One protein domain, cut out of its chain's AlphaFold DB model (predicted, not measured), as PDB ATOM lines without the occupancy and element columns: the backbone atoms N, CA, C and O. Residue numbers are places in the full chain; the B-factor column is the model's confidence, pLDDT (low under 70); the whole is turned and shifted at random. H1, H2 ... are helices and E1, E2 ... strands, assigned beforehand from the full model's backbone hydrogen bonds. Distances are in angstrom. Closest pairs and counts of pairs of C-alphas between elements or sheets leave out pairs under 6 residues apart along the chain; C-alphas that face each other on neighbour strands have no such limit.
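This is residues 21 to 142 of the 292 residues of the protein "Capsule polysaccharide biosynthesis protein" of Ajellomyces capsulatus (strain H143) (UniProt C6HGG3). Two short parallel strands, E1 and E2, make a small core between helices H2 and H4, with H1 packed across H2 and H3 beyond H4. The 122 printed residues hold four named helices and two named strands, in order H1 E1 H2 E2 H3 H4: mostly helix, with under half in named elements. The whole is compact, radius of gyration of the C-alphas 14.1 A, spanning 44 by 29 by 27 A.

Find C-alpha 45 at (-5.191, 16.858, 34.307), where E1, residues 45 to 49, begins; E2 is residues 77 to 81. H2, residues 59 to 72, runs 20.0 A; H1 is residues 27 to 33, H3 102 to 107. H4, residues 114 to 128, runs 21.2 A to C-alpha 128 at (-2.378, 16.019, 46.442).

Look at N 46 of E1 and O 77 of E2, 2.9 A apart, within hydrogen-bond range. H1 touches H2, about perpendicular at 76 degrees; their closest C-alphas, Asp 27 and Val 66, are 6.1 A apart. Every O i to N i+4 pair is within range in H1, H2 and H4; in H3, 1 of 2.

The printed part has no cut; links H1 to E1 and E2 to H3 are long. Residues 21, 60 and 97 to 142 have pLDDT under 70.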
ATOM      1  N   PRO A  21      -6.225  19.391  14.292       68.56
ATOM      2  CA  PRO A  21      -6.500  19.559  15.716       68.56
ATOM      3  C   PRO A  21      -7.270  18.375  16.291       68.56
ATOM      4  O   PRO A  21      -8.241  17.916  15.682       68.56
ATOM      5  N   LEU A  22      -6.930  17.943  17.508       71.31
ATOM      6  CA  LEU A  22      -7.792  17.004  18.233       71.31
ATOM      7  C   LEU A  22      -9.053  17.691  18.781       71.31
ATOM      8  O   LEU A  22     -10.074  17.040  19.011       71.31
ATOM      9  N   ASP A  23      -8.995  19.013  18.959       71.50
ATOM     10  CA  ASP A  23     -10.104  19.847  19.406       71.50
ATOM     11  C   ASP A  23     -10.484  20.861  18.322       71.50
ATOM     12  O   ASP A  23      -9.755  21.814  18.049       71.50
ATOM     13  N   ALA A  24     -11.642  20.642  17.696       74.88
ATOM     14  CA  ALA A  24     -12.139  21.460  16.591       74.88
ATOM     15  C   ALA A  24     -12.947  22.695  17.039       74.88
ATOM     16  O   ALA A  24     -13.468  23.421  16.189       74.88
ATOM     17  N   ARG A  25     -13.098  22.918  18.352       79.81
ATOM     18  CA  ARG A  25     -13.811  24.076  18.911       79.81
ATOM     19  C   ARG A  25     -13.080  25.385  18.610       79.81
ATOM     20  O   ARG A  25     -11.864  25.405  18.402       79.81
ATOM     21  N   THR A  26     -13.810  26.499  18.622       81.94
ATOM     22  CA  THR A  26     -13.180  27.824  18.496       81.94
ATOM     23  C   THR A  26     -12.407  28.197  19.765       81.94
ATOM     24  O   THR A  26     -12.667  27.667  20.850       81.94
ATOM     25  N   ASP A  27     -11.467  29.140  19.656       80.69
ATOM     26  CA  ASP A  27     -10.711  29.668  20.801       80.69
ATOM     27  C   ASP A  27     -11.656  30.138  21.921       80.69
ATOM     28  O   ASP A  27     -11.433  29.852  23.099       80.69
ATOM     29  N   GLU A  28     -12.741  30.830  21.561       84.38
ATOM     30  CA  GLU A  28     -13.738  31.345  22.498       84.38
ATOM     31  C   GLU A  28     -14.511  30.226  23.196       84.38
ATOM     32  O   GLU A  28     -14.774  30.325  24.397       84.38
ATOM     33  N   GLU A  29     -14.864  29.162  22.472       86.25
ATOM     34  CA  GLU A  29     -15.549  27.994  23.029       86.25
ATOM     35  C   GLU A  29     -14.648  27.240  24.012       86.25
ATOM     36  O   GLU A  29     -15.092  26.886  25.108       86.25
ATOM     37  N   ILE A  30     -13.369  27.055  23.664       84.75
ATOM     38  CA  ILE A  30     -12.372  26.430  24.541       84.75
ATOM     39  C   ILE A  30     -12.217  27.269  25.810       84.75
ATOM     40  O   ILE A  30     -12.430  26.758  26.908       84.75
ATOM     41  N   ILE A  31     -11.939  28.567  25.680       85.88
ATOM     42  CA  ILE A  31     -11.747  29.469  26.826       85.88
ATOM     43  C   ILE A  31     -12.997  29.519  27.711       85.88
ATOM     44  O   ILE A  31     -12.879  29.495  28.935       85.88
ATOM     45  N   SER A  32     -14.191  29.558  27.114       87.25
ATOM     46  CA  SER A  32     -15.448  29.573  27.870       87.25
ATOM     47  C   SER A  32     -15.689  28.257  28.604       87.25
ATOM     48  O   SER A  32     -16.166  28.276  29.736       87.25
ATOM     49  N   SER A  33     -15.311  27.118  28.013       87.44
ATOM     50  CA  SER A  33     -15.431  25.813  28.674       87.44
ATOM     51  C   SER A  33     -14.532  25.685  29.908       87.44
ATOM     52  O   SER A  33     -14.905  25.026  30.876       87.44
ATOM     53  N   LEU A  34     -13.389  26.376  29.914       85.88
ATOM     54  CA  LEU A  34     -12.446  26.391  31.035       85.88
ATOM     55  C   LEU A  34     -12.883  27.304  32.187       85.88
ATOM     56  O   LEU A  34     -12.306  27.226  33.267       85.88
ATOM     57  N   ASP A  35     -13.895  28.150  31.987       85.56
ATOM     58  CA  ASP A  35     -14.475  29.012  33.028       85.56
ATOM     59  C   ASP A  35     -15.521  28.279  33.890       85.56
ATOM     60  O   ASP A  35     -16.150  28.870  34.765       85.56
ATOM     61  N   VAL A  36     -15.722  26.980  33.654       86.69
ATOM     62  CA  VAL A  36     -16.677  26.138  34.378       86.69
ATOM     63  C   VAL A  36     -15.931  25.182  35.308       86.69
ATOM     64  O   VAL A  36     -14.917  24.585  34.944       86.69
ATOM     65  N   PHE A  37     -16.444  25.018  36.530       85.38
ATOM     66  CA  PHE A  37     -15.902  24.039  37.468       85.38
ATOM     67  C   PHE A  37     -16.140  22.622  36.946       85.38
ATOM     68  O   PHE A  37     -17.271  22.255  36.632       85.38
ATOM     69  N   THR A  38     -15.085  21.812  36.935       83.88
ATOM     70  CA  THR A  38     -15.150  20.398  36.551       83.88
ATOM     71  C   THR A  38     -14.590  19.563  37.705       83.88
ATOM     72  O   THR A  38     -13.524  19.907  38.209       83.88
ATOM     73  N   PRO A  39     -15.232  18.482  38.172       83.69
ATOM     74  CA  PRO A  39     -14.639  17.604  39.186       83.69
ATOM     75  C   PRO A  39     -13.392  16.875  38.651       83.69
ATOM     76  O   PRO A  39     -13.193  16.766  37.441       83.69
ATOM     77  N   VAL A  40     -12.507  16.417  39.543       82.50
ATOM     78  CA  VAL A  40     -11.319  15.621  39.176       82.50
ATOM     79  C   VAL A  40     -11.710  14.147  39.144       82.50
ATOM     80  O   VAL A  40     -11.946  13.559  40.193       82.50
ATOM     81  N   GLU A  41     -11.803  13.575  37.943       81.19
ATOM     82  CA  GLU A  41     -12.262  12.189  37.717       81.19
ATOM     83  C   GLU A  41     -11.176  11.271  37.137       81.19
ATOM     84  O   GLU A  41     -11.318  10.053  37.149       81.19
ATOM     85  N   SER A  42     -10.087  11.848  36.629       80.88
ATOM     86  CA  SER A  42      -8.970  11.132  36.013       80.88
ATOM     87  C   SER A  42      -7.639  11.701  36.493       80.88
ATOM     88  O   SER A  42      -7.605  12.758  37.117       80.88
ATOM     89  N   GLU A  43      -6.541  11.018  36.180       77.88
ATOM     90  CA  GLU A  43      -5.179  11.492  36.453       77.88
ATOM     91  C   GLU A  43      -4.663  12.460  35.372       77.88
ATOM     92  O   GLU A  43      -3.777  13.274  35.629       77.88
ATOM     93  N   LYS A  44      -5.256  12.419  34.168       82.88
ATOM     94  CA  LYS A  44      -4.917  13.277  33.023       82.88
ATOM     95  C   LYS A  44      -5.467  14.692  33.192       82.88
ATOM     96  O   LYS A  44      -6.413  15.106  32.519       82.88
ATOM     97  N   ASN A  45      -4.862  15.452  34.096       83.12
ATOM     98  CA  ASN A  45      -5.191  16.858  34.307       83.12
ATOM     99  C   ASN A  45      -4.007  17.749  33.954       83.12
ATOM    100  O   ASN A  45      -2.884  17.481  34.378       83.12
ATOM    101  N   ILE A  46      -4.278  18.837  33.238       83.62
ATOM    102  CA  ILE A  46      -3.321  19.919  33.013       83.62
ATOM    103  C   ILE A  46      -3.698  21.061  33.949       83.62
ATOM    104  O   ILE A  46      -4.732  21.705  33.770       83.62
ATOM    105  N   TRP A  47      -2.869  21.312  34.955       82.00
ATOM    106  CA  TRP A  47      -3.101  22.355  35.947       82.00
ATOM    107  C   TRP A  47      -2.335  23.624  35.602       82.00
ATOM    108  O   TRP A  47      -1.130  23.604  35.364       82.00
ATOM    109  N   ALA A  48      -3.045  24.741  35.650       81.06
ATOM    110  CA  ALA A  48      -2.549  26.080  35.399       81.06
ATOM    111  C   ALA A  48      -3.034  27.020  36.505       81.06
ATOM    112  O   ALA A  48      -4.089  26.796  37.094       81.06
ATOM    113  N   TYR A  49      -2.297  28.096  36.784       79.69
ATOM    114  CA  TYR A  49      -2.719  29.113  37.749       79.69
ATOM    115  C   TYR A  49      -2.632  30.517  37.158       79.69
ATOM    116  O   TYR A  49      -1.607  30.914  36.596       79.69
ATOM    117  N   TRP A  50      -3.696  31.293  37.342       79.19
ATOM    118  CA  TRP A  50      -3.718  32.722  37.084       79.19
ATOM    119  C   TRP A  50      -4.580  33.429  38.129       79.19
ATOM    120  O   TRP A  50      -5.794  33.258  38.177       79.19
ATOM    121  N   HIS A  51      -3.944  34.248  38.969       75.06
ATOM    122  CA  HIS A  51      -4.571  34.882  40.136       75.06
ATOM    123  C   HIS A  51      -5.903  35.601  39.850       75.06
ATOM    124  O   HIS A  51      -6.779  35.606  40.710       75.06
ATOM    125  N   SER A  52      -6.065  36.175  38.657       80.12
ATOM    126  CA  SER A  52      -7.251  36.917  38.217       80.12
ATOM    127  C   SER A  52      -8.117  36.162  37.186       80.12
ATOM    128  O   SER A  52      -8.923  36.779  36.487       80.12
ATOM    129  N   GLY A  53      -7.973  34.838  37.070       81.62
ATOM    130  CA  GLY A  53      -8.807  33.981  36.217       81.62
ATOM    131  C   GLY A  53      -8.500  34.044  34.717       81.62
ATOM    132  O   GLY A  53      -7.845  34.963  34.226       81.62
ATOM    133  N   ILE A  54      -9.005  33.065  33.961       83.69
ATOM    134  CA  ILE A  54      -8.657  32.875  32.542       83.69
ATOM    135  C   ILE A  54      -9.026  34.077  31.658       83.69
ATOM    136  O   ILE A  54      -8.287  34.447  30.745       83.69
ATOM    137  N   LYS A  55     -10.138  34.762  31.955       84.25
ATOM    138  CA  LYS A  55     -10.618  35.906  31.162       84.25
ATOM    139  C   LYS A  55      -9.692  37.117  31.225       84.25
ATOM    140  O   LYS A  55      -9.607  37.851  30.241       84.25
ATOM    141  N   SER A  56      -8.983  37.317  32.333       83.75
ATOM    142  CA  SER A  56      -8.055  38.443  32.496       83.75
ATOM    143  C   SER A  56      -6.634  38.132  32.016       83.75
ATOM    144  O   SER A  56      -5.778  39.017  32.031       83.75
ATOM    145  N   MET A  57      -6.368  36.894  31.589       76.81
ATOM    146  CA  MET A  57      -5.060  36.516  31.068       76.81
ATOM    147  C   MET A  57      -4.711  37.323  29.806       76.81
ATOM    148  O   MET A  57      -5.591  37.563  28.964       76.81
ATOM    149  N   PRO A  58      -3.429  37.693  29.625       75.38
ATOM    150  CA  PRO A  58      -2.937  38.228  28.365       75.38
ATOM    151  C   PRO A  58      -3.278  37.306  27.188       75.38
ATOM    152  O   PRO A  58      -3.293  36.080  27.324       75.38
ATOM    153  N   GLY A  59      -3.528  37.888  26.011       70.44
ATOM    154  CA  GLY A  59      -3.940  37.128  24.822       70.44
ATOM    155  C   GLY A  59      -2.939  36.046  24.407       70.44
ATOM    156  O   GLY A  59      -3.333  34.977  23.956       70.44
ATOM    157  N   TRP A  60      -1.642  36.273  24.615       67.25
ATOM    158  CA  TRP A  60      -0.611  35.266  24.358       67.25
ATOM    159  C   TRP A  60      -0.689  34.072  25.325       67.25
ATOM    160  O   TRP A  60      -0.588  32.940  24.867       67.25
ATOM    161  N   CYS A  61      -0.987  34.273  26.615       72.50
ATOM    162  CA  CYS A  61      -1.189  33.151  27.537       72.50
ATOM    163  C   CYS A  61      -2.452  32.352  27.185       72.50
ATOM    164  O   CYS A  61      -2.452  31.128  27.273       72.50
ATOM    165  N   LYS A  62      -3.531  33.036  26.774       76.00
ATOM    166  CA  LYS A  62      -4.774  32.380  26.332       76.00
ATOM    167  C   LYS A  62      -4.533  31.487  25.118       76.00
ATOM    168  O   LYS A  62      -5.009  30.359  25.107       76.00
ATOM    169  N   ARG A  63      -3.744  31.960  24.144       75.94
ATOM    170  CA  ARG A  63      -3.341  31.167  22.973       75.94
ATOM    171  C   ARG A  63      -2.596  29.891  23.369       75.94
ATOM    172  O   ARG A  63      -2.900  28.841  22.821       75.94
ATOM    173  N   ASN A  64      -1.707  29.951  24.362       76.38
ATOM    174  CA  ASN A  64      -1.021  28.752  24.858       76.38
ATOM    175  C   ASN A  64      -2.003  27.749  25.473       76.38
ATOM    176  O   ASN A  64      -1.937  26.565  25.164       76.38
ATOM    177  N   VAL A  65      -2.950  28.219  26.288       78.12
ATOM    178  CA  VAL A  65      -3.985  27.360  26.889       78.12
ATOM    179  C   VAL A  65      -4.868  26.710  25.817       78.12
ATOM    180  O   VAL A  65      -5.165  25.519  25.905       78.12
ATOM    181  N   VAL A  66      -5.254  27.465  24.786       80.19
ATOM    182  CA  VAL A  66      -5.998  26.936  23.631       80.19
ATOM    183  C   VAL A  66      -5.175  25.879  22.896       80.19
ATOM    184  O   VAL A  66      -5.686  24.796  22.622       80.19
ATOM    185  N   ASN A  67      -3.890  26.146  22.651       79.19
ATOM    186  CA  ASN A  67      -2.975  25.201  22.014       79.19
ATOM    187  C   ASN A  67      -2.865  23.882  22.803       79.19
ATOM    188  O   ASN A  67      -2.886  22.805  22.218       79.19
ATOM    189  N   TRP A  68      -2.848  23.933  24.142       80.75
ATOM    190  CA  TRP A  68      -2.880  22.714  24.960       80.75
ATOM    191  C   TRP A  68      -4.158  21.898  24.731       80.75
ATOM    192  O   TRP A  68      -4.092  20.672  24.674       80.75
ATOM    193  N   SER A  69      -5.310  22.560  24.564       82.06
ATOM    194  CA  SER A  69      -6.587  21.889  24.275       82.06
ATOM    195  C   SER A  69      -6.560  21.199  22.916       82.06
ATOM    196  O   SER A  69      -7.075  20.098  22.779       82.06
ATOM    197  N   ARG A  70      -5.909  21.797  21.920       77.94
ATOM    198  CA  ARG A  70      -5.818  21.224  20.570       77.94
ATOM    199  C   ARG A  70      -4.845  20.058  20.457       77.94
ATOM    200  O   ARG A  70      -5.113  19.116  19.717       77.94
ATOM    201  N   LEU A  71      -3.759  20.100  21.230       74.06
ATOM    202  CA  LEU A  71      -2.741  19.048  21.275       74.06
ATOM    203  C   LEU A  71      -3.109  17.865  22.172       74.06
ATOM    204  O   LEU A  71      -2.679  16.744  21.910       74.06
ATOM    205  N   CYS A  72      -3.826  18.119  23.267       79.81
ATOM    206  CA  CYS A  72      -4.078  17.127  24.317       79.81
ATOM    207  C   CYS A  72      -5.572  16.861  24.564       79.81
ATOM    208  O   CYS A  72      -5.920  15.913  25.264       79.81
ATOM    209  N   GLY A  73      -6.483  17.682  24.045       71.88
ATOM    210  CA  GLY A  73      -7.918  17.420  24.138       71.88
ATOM    211  C   GLY A  73      -8.342  16.290  23.194       71.88
ATOM    212  O   GLY A  73      -7.644  16.016  22.226       71.88
ATOM    213  N   PRO A  74      -9.460  15.590  23.445       76.00
ATOM    214  CA  PRO A  74     -10.286  15.619  24.652       76.00
ATOM    215  C   PRO A  74      -9.769  14.690  25.772       76.00
ATOM    216  O   PRO A  74     -10.451  14.525  26.779       76.00
ATOM    217  N   SER A  75      -8.610  14.038  25.607       81.44
ATOM    218  CA  SER A  75      -8.101  13.058  26.580       81.44
ATOM    219  C   SER A  75      -7.585  13.700  27.874       81.44
ATOM    220  O   SER A  75      -7.611  13.052  28.922       81.44
ATOM    221  N   TRP A  76      -7.144  14.958  27.813       84.50
ATOM    222  CA  TRP A  76      -6.671  15.733  28.959       84.50
ATOM    223  C   TRP A  76      -7.655  16.822  29.377       84.50
ATOM    224  O   TRP A  76      -8.126  17.610  28.555       84.50
ATOM    225  N   THR A  77      -7.890  16.933  30.686       86.19
ATOM    226  CA  THR A  77      -8.731  17.991  31.261       86.19
ATOM    227  C   THR A  77      -7.869  19.166  31.710       86.19
ATOM    228  O   THR A  77      -7.083  19.048  32.652       86.19
ATOM    229  N   ILE A  78      -8.023  20.319  31.061       87.00
ATOM    230  CA  ILE A  78      -7.296  21.546  31.412       87.00
ATOM    231  C   ILE A  78      -8.038  22.300  32.517       87.00
ATOM    232  O   ILE A  78      -9.257  22.448  32.482       87.00
ATOM    233  N   ARG A  79      -7.294  22.789  33.511       86.25
ATOM    234  CA  ARG A  79      -7.827  23.455  34.703       86.25
ATOM    235  C   ARG A  79      -7.019  24.702  35.009       86.25
ATOM    236  O   ARG A  79      -5.861  24.612  35.413       86.25
ATOM    237  N   VAL A  80      -7.642  25.866  34.849       85.38
ATOM    238  CA  VAL A  80      -7.023  27.155  35.176       85.38
ATOM    239  C   VAL A  80      -7.551  27.632  36.523       85.38
ATOM    240  O   VAL A  80      -8.686  28.080  36.633       85.38
ATOM    241  N   LEU A  81      -6.718  27.512  37.551       84.81
ATOM    242  CA  LEU A  81      -7.008  27.919  38.919       84.81
ATOM    243  C   LEU A  81      -6.851  29.426  39.104       84.81
ATOM    244  O   LEU A  81      -5.916  30.028  38.573       84.81
ATOM    245  N   ASP A  82      -7.702  30.012  39.941       81.88
ATOM    246  CA  ASP A  82      -7.644  31.431  40.283       81.88
ATOM    247  C   ASP A  82      -7.761  31.697  41.788       81.88
ATOM    248  O   ASP A  82      -7.852  30.784  42.614       81.88
ATOM    249  N   ASN A  83      -7.706  32.982  42.136       78.88
ATOM    250  CA  ASN A  83      -7.828  33.474  43.500       78.88
ATOM    251  C   ASN A  83      -9.005  34.451  43.663       78.88
ATOM    252  O   ASN A  83      -9.005  35.275  44.581       78.88
ATOM    253  N   ILE A  84      -9.972  34.412  42.740       80.50
ATOM    254  CA  ILE A  84     -11.116  35.323  42.730       80.50
ATOM    255  C   ILE A  84     -12.178  34.779  43.693       80.50
ATOM    256  O   ILE A  84     -12.643  33.651  43.502       80.50
ATOM    257  N   PRO A  85     -12.594  35.557  44.714       76.56
ATOM    258  CA  PRO A  85     -13.705  35.166  45.573       76.56
ATOM    259  C   PRO A  85     -14.929  34.796  44.726       76.56
ATOM    260  O   PRO A  85     -15.254  35.496  43.773       76.56
ATOM    261  N   ASP A  86     -15.568  33.674  45.053       81.44
ATOM    262  CA  ASP A  86     -16.752  33.131  44.368       81.44
ATOM    263  C   ASP A  86     -16.540  32.566  42.952       81.44
ATOM    264  O   ASP A  86     -17.482  32.029  42.364       81.44
ATOM    265  N   SER A  87     -15.309  32.562  42.425       82.88
ATOM    266  CA  SER A  87     -15.037  31.917  41.136       82.88
ATOM    267  C   SER A  87     -15.327  30.407  41.173       82.88
ATOM    268  O   SER A  87     -14.994  29.723  42.159       82.88
ATOM    269  N   PRO A  88     -15.911  29.825  40.105       83.69
ATOM    270  CA  PRO A  88     -16.020  28.377  39.948       83.69
ATOM    271  C   PRO A  88     -14.660  27.679  40.079       83.69
ATOM    272  O   PRO A  88     -14.607  26.619  40.698       83.69
ATOM    273  N   ASN A  89     -13.574  28.309  39.621       84.06
ATOM    274  CA  ASN A  89     -12.223  27.745  39.594       84.06
ATOM    275  C   ASN A  89     -11.284  28.282  40.681       84.06
ATOM    276  O   ASN A  89     -10.059  28.173  40.577       84.06
ATOM    277  N   HIS A  90     -11.853  28.798  41.768       83.38
ATOM    278  CA  HIS A  90     -11.068  29.210  42.921       83.38
ATOM    279  C   HIS A  90     -10.197  28.051  43.434       83.38
ATOM    280  O   HIS A  90     -10.703  26.975  43.765       83.38
ATOM    281  N   ALA A  91      -8.889  28.277  43.567       76.94
ATOM    282  CA  ALA A  91      -7.902  27.224  43.809       76.94
ATOM    283  C   ALA A  91      -8.192  26.358  45.053       76.94
ATOM    284  O   ALA A  91      -7.925  25.157  45.066       76.94
ATOM    285  N   LEU A  92      -8.809  26.939  46.090       77.25
ATOM    286  CA  LEU A  92      -9.188  26.208  47.309       77.25
ATOM    287  C   LEU A  92     -10.346  25.207  47.141       77.25
ATOM    288  O   LEU A  92     -10.623  24.466  48.081       77.25
ATOM    289  N   LYS A  93     -11.034  25.186  45.994       79.12
ATOM    290  CA  LYS A  93     -12.028  24.147  45.676       79.12
ATOM    291  C   LYS A  93     -11.367  22.826  45.294       79.12
ATOM    292  O   LYS A  93     -11.920  21.772  45.580       79.12
ATOM    293  N   TYR A  94     -10.186  22.898  44.685       75.75
ATOM    294  CA  TYR A  94      -9.406  21.733  44.272       75.75
ATOM    295  C   TYR A  94      -8.379  21.327  45.330       75.75
ATOM    296  O   TYR A  94      -8.097  20.148  45.503       75.75
ATOM    297  N   ILE A  95      -7.833  22.303  46.058       73.81
ATOM    298  CA  ILE A  95      -6.740  22.089  47.006       73.81
ATOM    299  C   ILE A  95      -7.235  22.413  48.419       73.81
ATOM    300  O   ILE A  95      -7.416  23.593  48.752       73.81
ATOM    301  N   PRO A  96      -7.435  21.398  49.283       70.62
ATOM    302  CA  PRO A  96      -7.838  21.616  50.660       70.62
ATOM    303  C   PRO A  96      -6.884  22.557  51.397       70.62
ATOM    304  O   PRO A  96      -5.659  22.474  51.282       70.62
ATOM    305  N   ARG A  97      -7.446  23.429  52.244       67.00
ATOM    306  CA  ARG A  97      -6.655  24.369  53.058       67.00
ATOM    307  C   ARG A  97      -5.622  23.673  53.955       67.00
ATOM    308  O   ARG A  97      -4.624  24.289  54.318       67.00
ATOM    309  N   THR A  98      -5.875  22.417  54.317       65.00
ATOM    310  CA  THR A  98      -5.018  21.569  55.157       65.00
ATOM    311  C   THR A  98      -3.680  21.238  54.507       65.00
ATOM    312  O   THR A  98      -2.700  21.038  55.220       65.00
ATOM    313  N   CYS A  99      -3.615  21.243  53.177       62.22
ATOM    314  CA  CYS A  99      -2.389  20.984  52.431       62.22
ATOM    315  C   CYS A  99      -1.435  22.185  52.444       62.22
ATOM    316  O   CYS A  99      -0.241  22.049  52.180       62.22
ATOM    317  N   PHE A 100      -1.928  23.369  52.822       62.66
ATOM    318  CA  PHE A 100      -1.083  24.525  53.072       62.66
ATOM    319  C   PHE A 100      -0.628  24.531  54.530       62.66
ATOM    320  O   PHE A 100      -1.424  24.556  55.471       62.66
ATOM    321  N   ARG A 101       0.691  24.581  54.730       55.28
ATOM    322  CA  ARG A 101       1.312  24.728  56.055       55.28
ATOM    323  C   ARG A 101       0.703  25.946  56.779       55.28
ATOM    324  O   ARG A 101       0.447  26.969  56.149       55.28
ATOM    325  N   LYS A 102       0.511  25.888  58.106       44.81
ATOM    326  CA  LYS A 102      -0.172  26.940  58.909       44.81
ATOM    327  C   LYS A 102       0.359  28.379  58.711       44.81
ATOM    328  O   LYS A 102      -0.365  29.338  58.963       44.81
ATOM    329  N   HIS A 103       1.608  28.541  58.268       39.50
ATOM    330  CA  HIS A 103       2.206  29.844  57.940       39.50
ATOM    331  C   HIS A 103       1.885  30.316  56.511       39.50
ATOM    332  O   HIS A 103       1.754  31.515  56.281       39.50
ATOM    333  N   LEU A 104       1.681  29.384  55.576       47.16
ATOM    334  CA  LEU A 104       1.197  29.666  54.227       47.16
ATOM    335  C   LEU A 104      -0.286  30.031  54.265       47.16
ATOM    336  O   LEU A 104      -0.660  30.997  53.634       47.16
ATOM    337  N   SER A 105      -1.135  29.402  55.080       47.09
ATOM    338  CA  SER A 105      -2.565  29.768  55.128       47.09
ATOM    339  C   SER A 105      -2.839  31.214  55.589       47.09
ATOM    340  O   SER A 105      -3.787  31.837  55.108       47.09
ATOM    341  N   LYS A 106      -1.991  31.776  56.467       43.12
ATOM    342  CA  LYS A 106      -2.033  33.198  56.873       43.12
ATOM    343  C   LYS A 106      -1.288  34.135  55.905       43.12
ATOM    344  O   LYS A 106      -1.572  35.330  55.887       43.12
ATOM    345  N   GLY A 107      -0.334  33.605  55.133       44.78
ATOM    346  CA  GLY A 107       0.592  34.358  54.278       44.78
ATOM    347  C   GLY A 107       0.367  34.235  52.765       44.78
ATOM    348  O   GLY A 107       0.918  35.044  52.029       44.78
ATOM    349  N   LEU A 108      -0.460  33.296  52.289       46.56
ATOM    350  CA  LEU A 108      -0.761  33.054  50.867       46.56
ATOM    351  C   LEU A 108      -1.359  34.307  50.224       46.56
ATOM    352  O   LEU A 108      -1.045  34.654  49.096       46.56
ATOM    353  N   TRP A 109      -2.145  35.036  51.015       48.00
ATOM    354  CA  TRP A 109      -2.772  36.309  50.663       48.00
ATOM    355  C   TRP A 109      -1.870  37.529  50.906       48.00
ATOM    356  O   TRP A 109      -2.230  38.642  50.547       48.00
ATOM    357  N   ARG A 110      -0.709  37.336  51.548       41.59
ATOM    358  CA  ARG A 110       0.311  38.372  51.798       41.59
ATOM    359  C   ARG A 110       1.559  38.198  50.932       41.59
ATOM    360  O   ARG A 110       2.477  39.011  51.032       41.59
ATOM    361  N   ALA A 111       1.624  37.149  50.111       47.22
ATOM    362  CA  ALA A 111       2.683  36.982  49.133       47.22
ATOM    363  C   ALA A 111       2.659  38.198  48.198       47.22
ATOM    364  O   ALA A 111       1.671  38.452  47.518       47.22
ATOM    365  N   ARG A 112       3.745  38.977  48.208       48.81
ATOM    366  CA  ARG A 112       3.825  40.276  47.520       48.81
ATOM    367  C   ARG A 112       3.694  40.184  45.993       48.81
ATOM    368  O   ARG A 112       3.530  41.220  45.363       48.81
ATOM    369  N   THR A 113       3.762  38.987  45.401       56.62
ATOM    370  CA  THR A 113       3.707  38.789  43.946       56.62
ATOM    371  C   THR A 113       2.913  37.526  43.554       56.62
ATOM    372  O   THR A 113       3.017  36.501  44.239       56.62
ATOM    373  N   PRO A 114       2.167  37.546  42.427       56.47
ATOM    374  CA  PRO A 114       1.441  36.385  41.892       56.47
ATOM    375  C   PRO A 114       2.303  35.125  41.683       56.47
ATOM    376  O   PRO A 114       1.800  34.011  41.832       56.47
ATOM    377  N   ALA A 115       3.605  35.294  41.413       56.69
ATOM    378  CA  ALA A 115       4.580  34.207  41.247       56.69
ATOM    379  C   ALA A 115       4.690  33.325  42.495       56.69
ATOM    380  O   ALA A 115       4.660  32.098  42.425       56.69
ATOM    381  N   ASN A 116       4.785  33.958  43.665       58.22
ATOM    382  CA  ASN A 116       4.967  33.258  44.934       58.22
ATOM    383  C   ASN A 116       3.712  32.473  45.340       58.22
ATOM    384  O   ASN A 116       3.804  31.423  45.980       58.22
ATOM    385  N   ILE A 117       2.542  32.957  44.923       60.59
ATOM    386  CA  ILE A 117       1.270  32.269  45.129       60.59
ATOM    387  C   ILE A 117       1.188  31.033  44.221       60.59
ATOM    388  O   ILE A 117       0.935  29.937  44.721       60.59
ATOM    389  N   ALA A 118       1.512  31.177  42.930       58.56
ATOM    390  CA  ALA A 118       1.561  30.067  41.973       58.56
ATOM    391  C   ALA A 118       2.478  28.927  42.455       58.56
ATOM    392  O   ALA A 118       2.089  27.763  42.455       58.56
ATOM    393  N   ARG A 119       3.662  29.269  42.985       61.16
ATOM    394  CA  ARG A 119       4.611  28.299  43.563       61.16
ATOM    395  C   ARG A 119       4.040  27.499  44.730       61.16
ATOM    396  O   ARG A 119       4.381  26.334  44.913       61.16
ATOM    397  N   THR A 120       3.200  28.129  45.542       59.38
ATOM    398  CA  THR A 120       2.589  27.453  46.688       59.38
ATOM    399  C   THR A 120       1.507  26.479  46.231       59.38
ATOM    400  O   THR A 120       1.383  25.393  46.792       59.38
ATOM    401  N   PHE A 121       0.761  26.840  45.185       61.28
ATOM    402  CA  PHE A 121      -0.194  25.936  44.554       61.28
ATOM    403  C   PHE A 121       0.498  24.775  43.840       61.28
ATOM    404  O   PHE A 121       0.034  23.654  43.990       61.28
ATOM    405  N   TYR A 122       1.640  25.003  43.179       60.34
ATOM    406  CA  TYR A 122       2.471  23.930  42.624       60.34
ATOM    407  C   TYR A 122       2.847  22.896  43.690       60.34
ATOM    408  O   TYR A 122       2.554  21.714  43.544       60.34
ATOM    409  N   ALA A 123       3.431  23.349  44.804       55.09
ATOM    410  CA  ALA A 123       3.831  22.453  45.885       55.09
ATOM    411  C   ALA A 123       2.636  21.704  46.499       55.09
ATOM    412  O   ALA A 123       2.768  20.547  46.877       55.09
ATOM    413  N   ALA A 124       1.468  22.345  46.594       56.44
ATOM    414  CA  ALA A 124       0.267  21.695  47.105       56.44
ATOM    415  C   ALA A 124      -0.326  20.686  46.103       56.44
ATOM    416  O   ALA A 124      -0.713  19.605  46.522       56.44
ATOM    417  N   LEU A 125      -0.355  20.995  44.803       60.97
ATOM    418  CA  LEU A 125      -0.857  20.097  43.753       60.97
ATOM    419  C   LEU A 125      -0.002  18.839  43.621       60.97
ATOM    420  O   LEU A 125      -0.554  17.743  43.611       60.97
ATOM    421  N   VAL A 126       1.328  18.991  43.620       58.34
ATOM    422  CA  VAL A 126       2.271  17.858  43.620       58.34
ATOM    423  C   VAL A 126       2.030  16.936  44.820       58.34
ATOM    424  O   VAL A 126       2.137  15.722  44.695       58.34
ATOM    425  N   CYS A 127       1.651  17.492  45.974       51.25
ATOM    426  CA  CYS A 127       1.364  16.711  47.177       51.25
ATOM    427  C   CYS A 127      -0.018  16.035  47.194       51.25
ATOM    428  O   CYS A 127      -0.246  15.201  48.068       51.25
ATOM    429  N   ILE A 128      -0.962  16.425  46.327       52.97
ATOM    430  CA  ILE A 128      -2.378  16.019  46.442       52.97
ATOM    431  C   ILE A 128      -2.850  15.182  45.257       52.97
ATOM    432  O   ILE A 128      -3.684  14.305  45.463       52.97
ATOM    433  N   SER A 129      -2.377  15.432  44.033       54.31
ATOM    434  CA  SER A 129      -2.985  14.779  42.868       54.31
ATOM    435  C   SER A 129      -2.202  14.943  41.561       54.31
ATOM    436  O   SER A 129      -2.087  16.048  41.035       54.31
ATOM    437  N   MET A 130      -1.739  13.803  41.037       61.31
ATOM    438  CA  MET A 130      -2.050  13.232  39.713       61.31
ATOM    439  C   MET A 130      -2.383  14.239  38.595       61.31
ATOM    440  O   MET A 130      -3.504  14.752  38.491       61.31
ATOM    441  N   GLY A 131      -1.388  14.507  37.750       60.44
ATOM    442  CA  GLY A 131      -1.504  15.353  36.564       60.44
ATOM    443  C   GLY A 131      -0.220  16.123  36.272       60.44
ATOM    444  O   GLY A 131       0.775  16.010  36.985       60.44
ATOM    445  N   VAL A 132      -0.249  16.931  35.216       63.31
ATOM    446  CA  VAL A 132       0.866  17.785  34.797       63.31
ATOM    447  C   VAL A 132       0.562  19.221  35.205       63.31
ATOM    448  O   VAL A 132      -0.497  19.758  34.886       63.31
ATOM    449  N   TYR A 133       1.488  19.866  35.914       65.19
ATOM    450  CA  TYR A 133       1.410  21.303  36.167       65.19
ATOM    451  C   TYR A 133       2.207  22.060  35.111       65.19
ATOM    452  O   TYR A 133       3.393  21.789  34.922       65.19
ATOM    453  N   ILE A 134       1.576  23.047  34.478       67.31
ATOM    454  CA  ILE A 134       2.198  23.881  33.454       67.31
ATOM    455  C   ILE A 134       2.174  25.351  33.878       67.31
ATOM    456  O   ILE A 134       1.165  25.888  34.348       67.31
ATOM    457  N   TRP A 135       3.303  26.032  33.679       57.81
ATOM    458  CA  TRP A 135       3.407  27.468  33.895       57.81
ATOM    459  C   TRP A 135       2.731  28.230  32.750       57.81
ATOM    460  O   TRP A 135       3.188  28.245  31.611       57.81
ATOM    461  N   THR A 136       1.655  28.949  33.072       54.56
ATOM    462  CA  THR A 136       0.858  29.728  32.105       54.56
ATOM    463  C   THR A 136       1.602  30.909  31.468       54.56
ATOM    464  O   THR A 136       1.048  31.587  30.607       54.56
ATOM    465  N   TRP A 137       2.836  31.189  31.901       57.59
ATOM    466  CA  TRP A 137       3.560  32.428  31.605       57.59
ATOM    467  C   TRP A 137       4.520  32.268  30.422       57.59
ATOM    468  O   TRP A 137       5.113  33.250  30.002       57.59
ATOM    469  N   GLY A 138       4.685  31.059  29.876       58.47
ATOM    470  CA  GLY A 138       5.636  30.843  28.781       58.47
ATOM    471  C   GLY A 138       5.661  29.443  28.174       58.47
ATOM    472  O   GLY A 138       6.324  29.265  27.158       58.47
ATOM    473  N   THR A 139       4.946  28.463  28.739       65.88
ATOM    474  CA  THR A 139       4.999  27.098  28.210       65.88
ATOM    475  C   THR A 139       4.158  26.964  26.940       65.88
ATOM    476  O   THR A 139       2.923  27.015  26.974       65.88
ATOM    477  N   CYS A 140       4.848  26.775  25.823       67.94
ATOM    478  CA  CYS A 140       4.274  26.455  24.527       67.94
ATOM    479  C   CYS A 140       4.507  24.967  24.292       67.94
ATOM    480  O   CYS A 140       5.636  24.560  24.055       67.94
ATOM    481  N   LEU A 141       3.454  24.155  24.370       68.00
ATOM    482  CA  LEU A 141       3.578  22.748  24.007       68.00
ATOM    483  C   LEU A 141       3.720  22.639  22.493       68.00
ATOM    484  O   LEU A 141       2.885  23.172  21.763       68.00
ATOM    485  N   PHE A 142       4.754  21.939  22.043       67.31
ATOM    486  CA  PHE A 142       4.886  21.570  20.638       67.31
ATOM    487  C   PHE A 142       4.413  20.142  20.389       67.31
ATOM    488  O   PHE A 142       3.950  19.853  19.294       67.31
TER     489      PHE A 142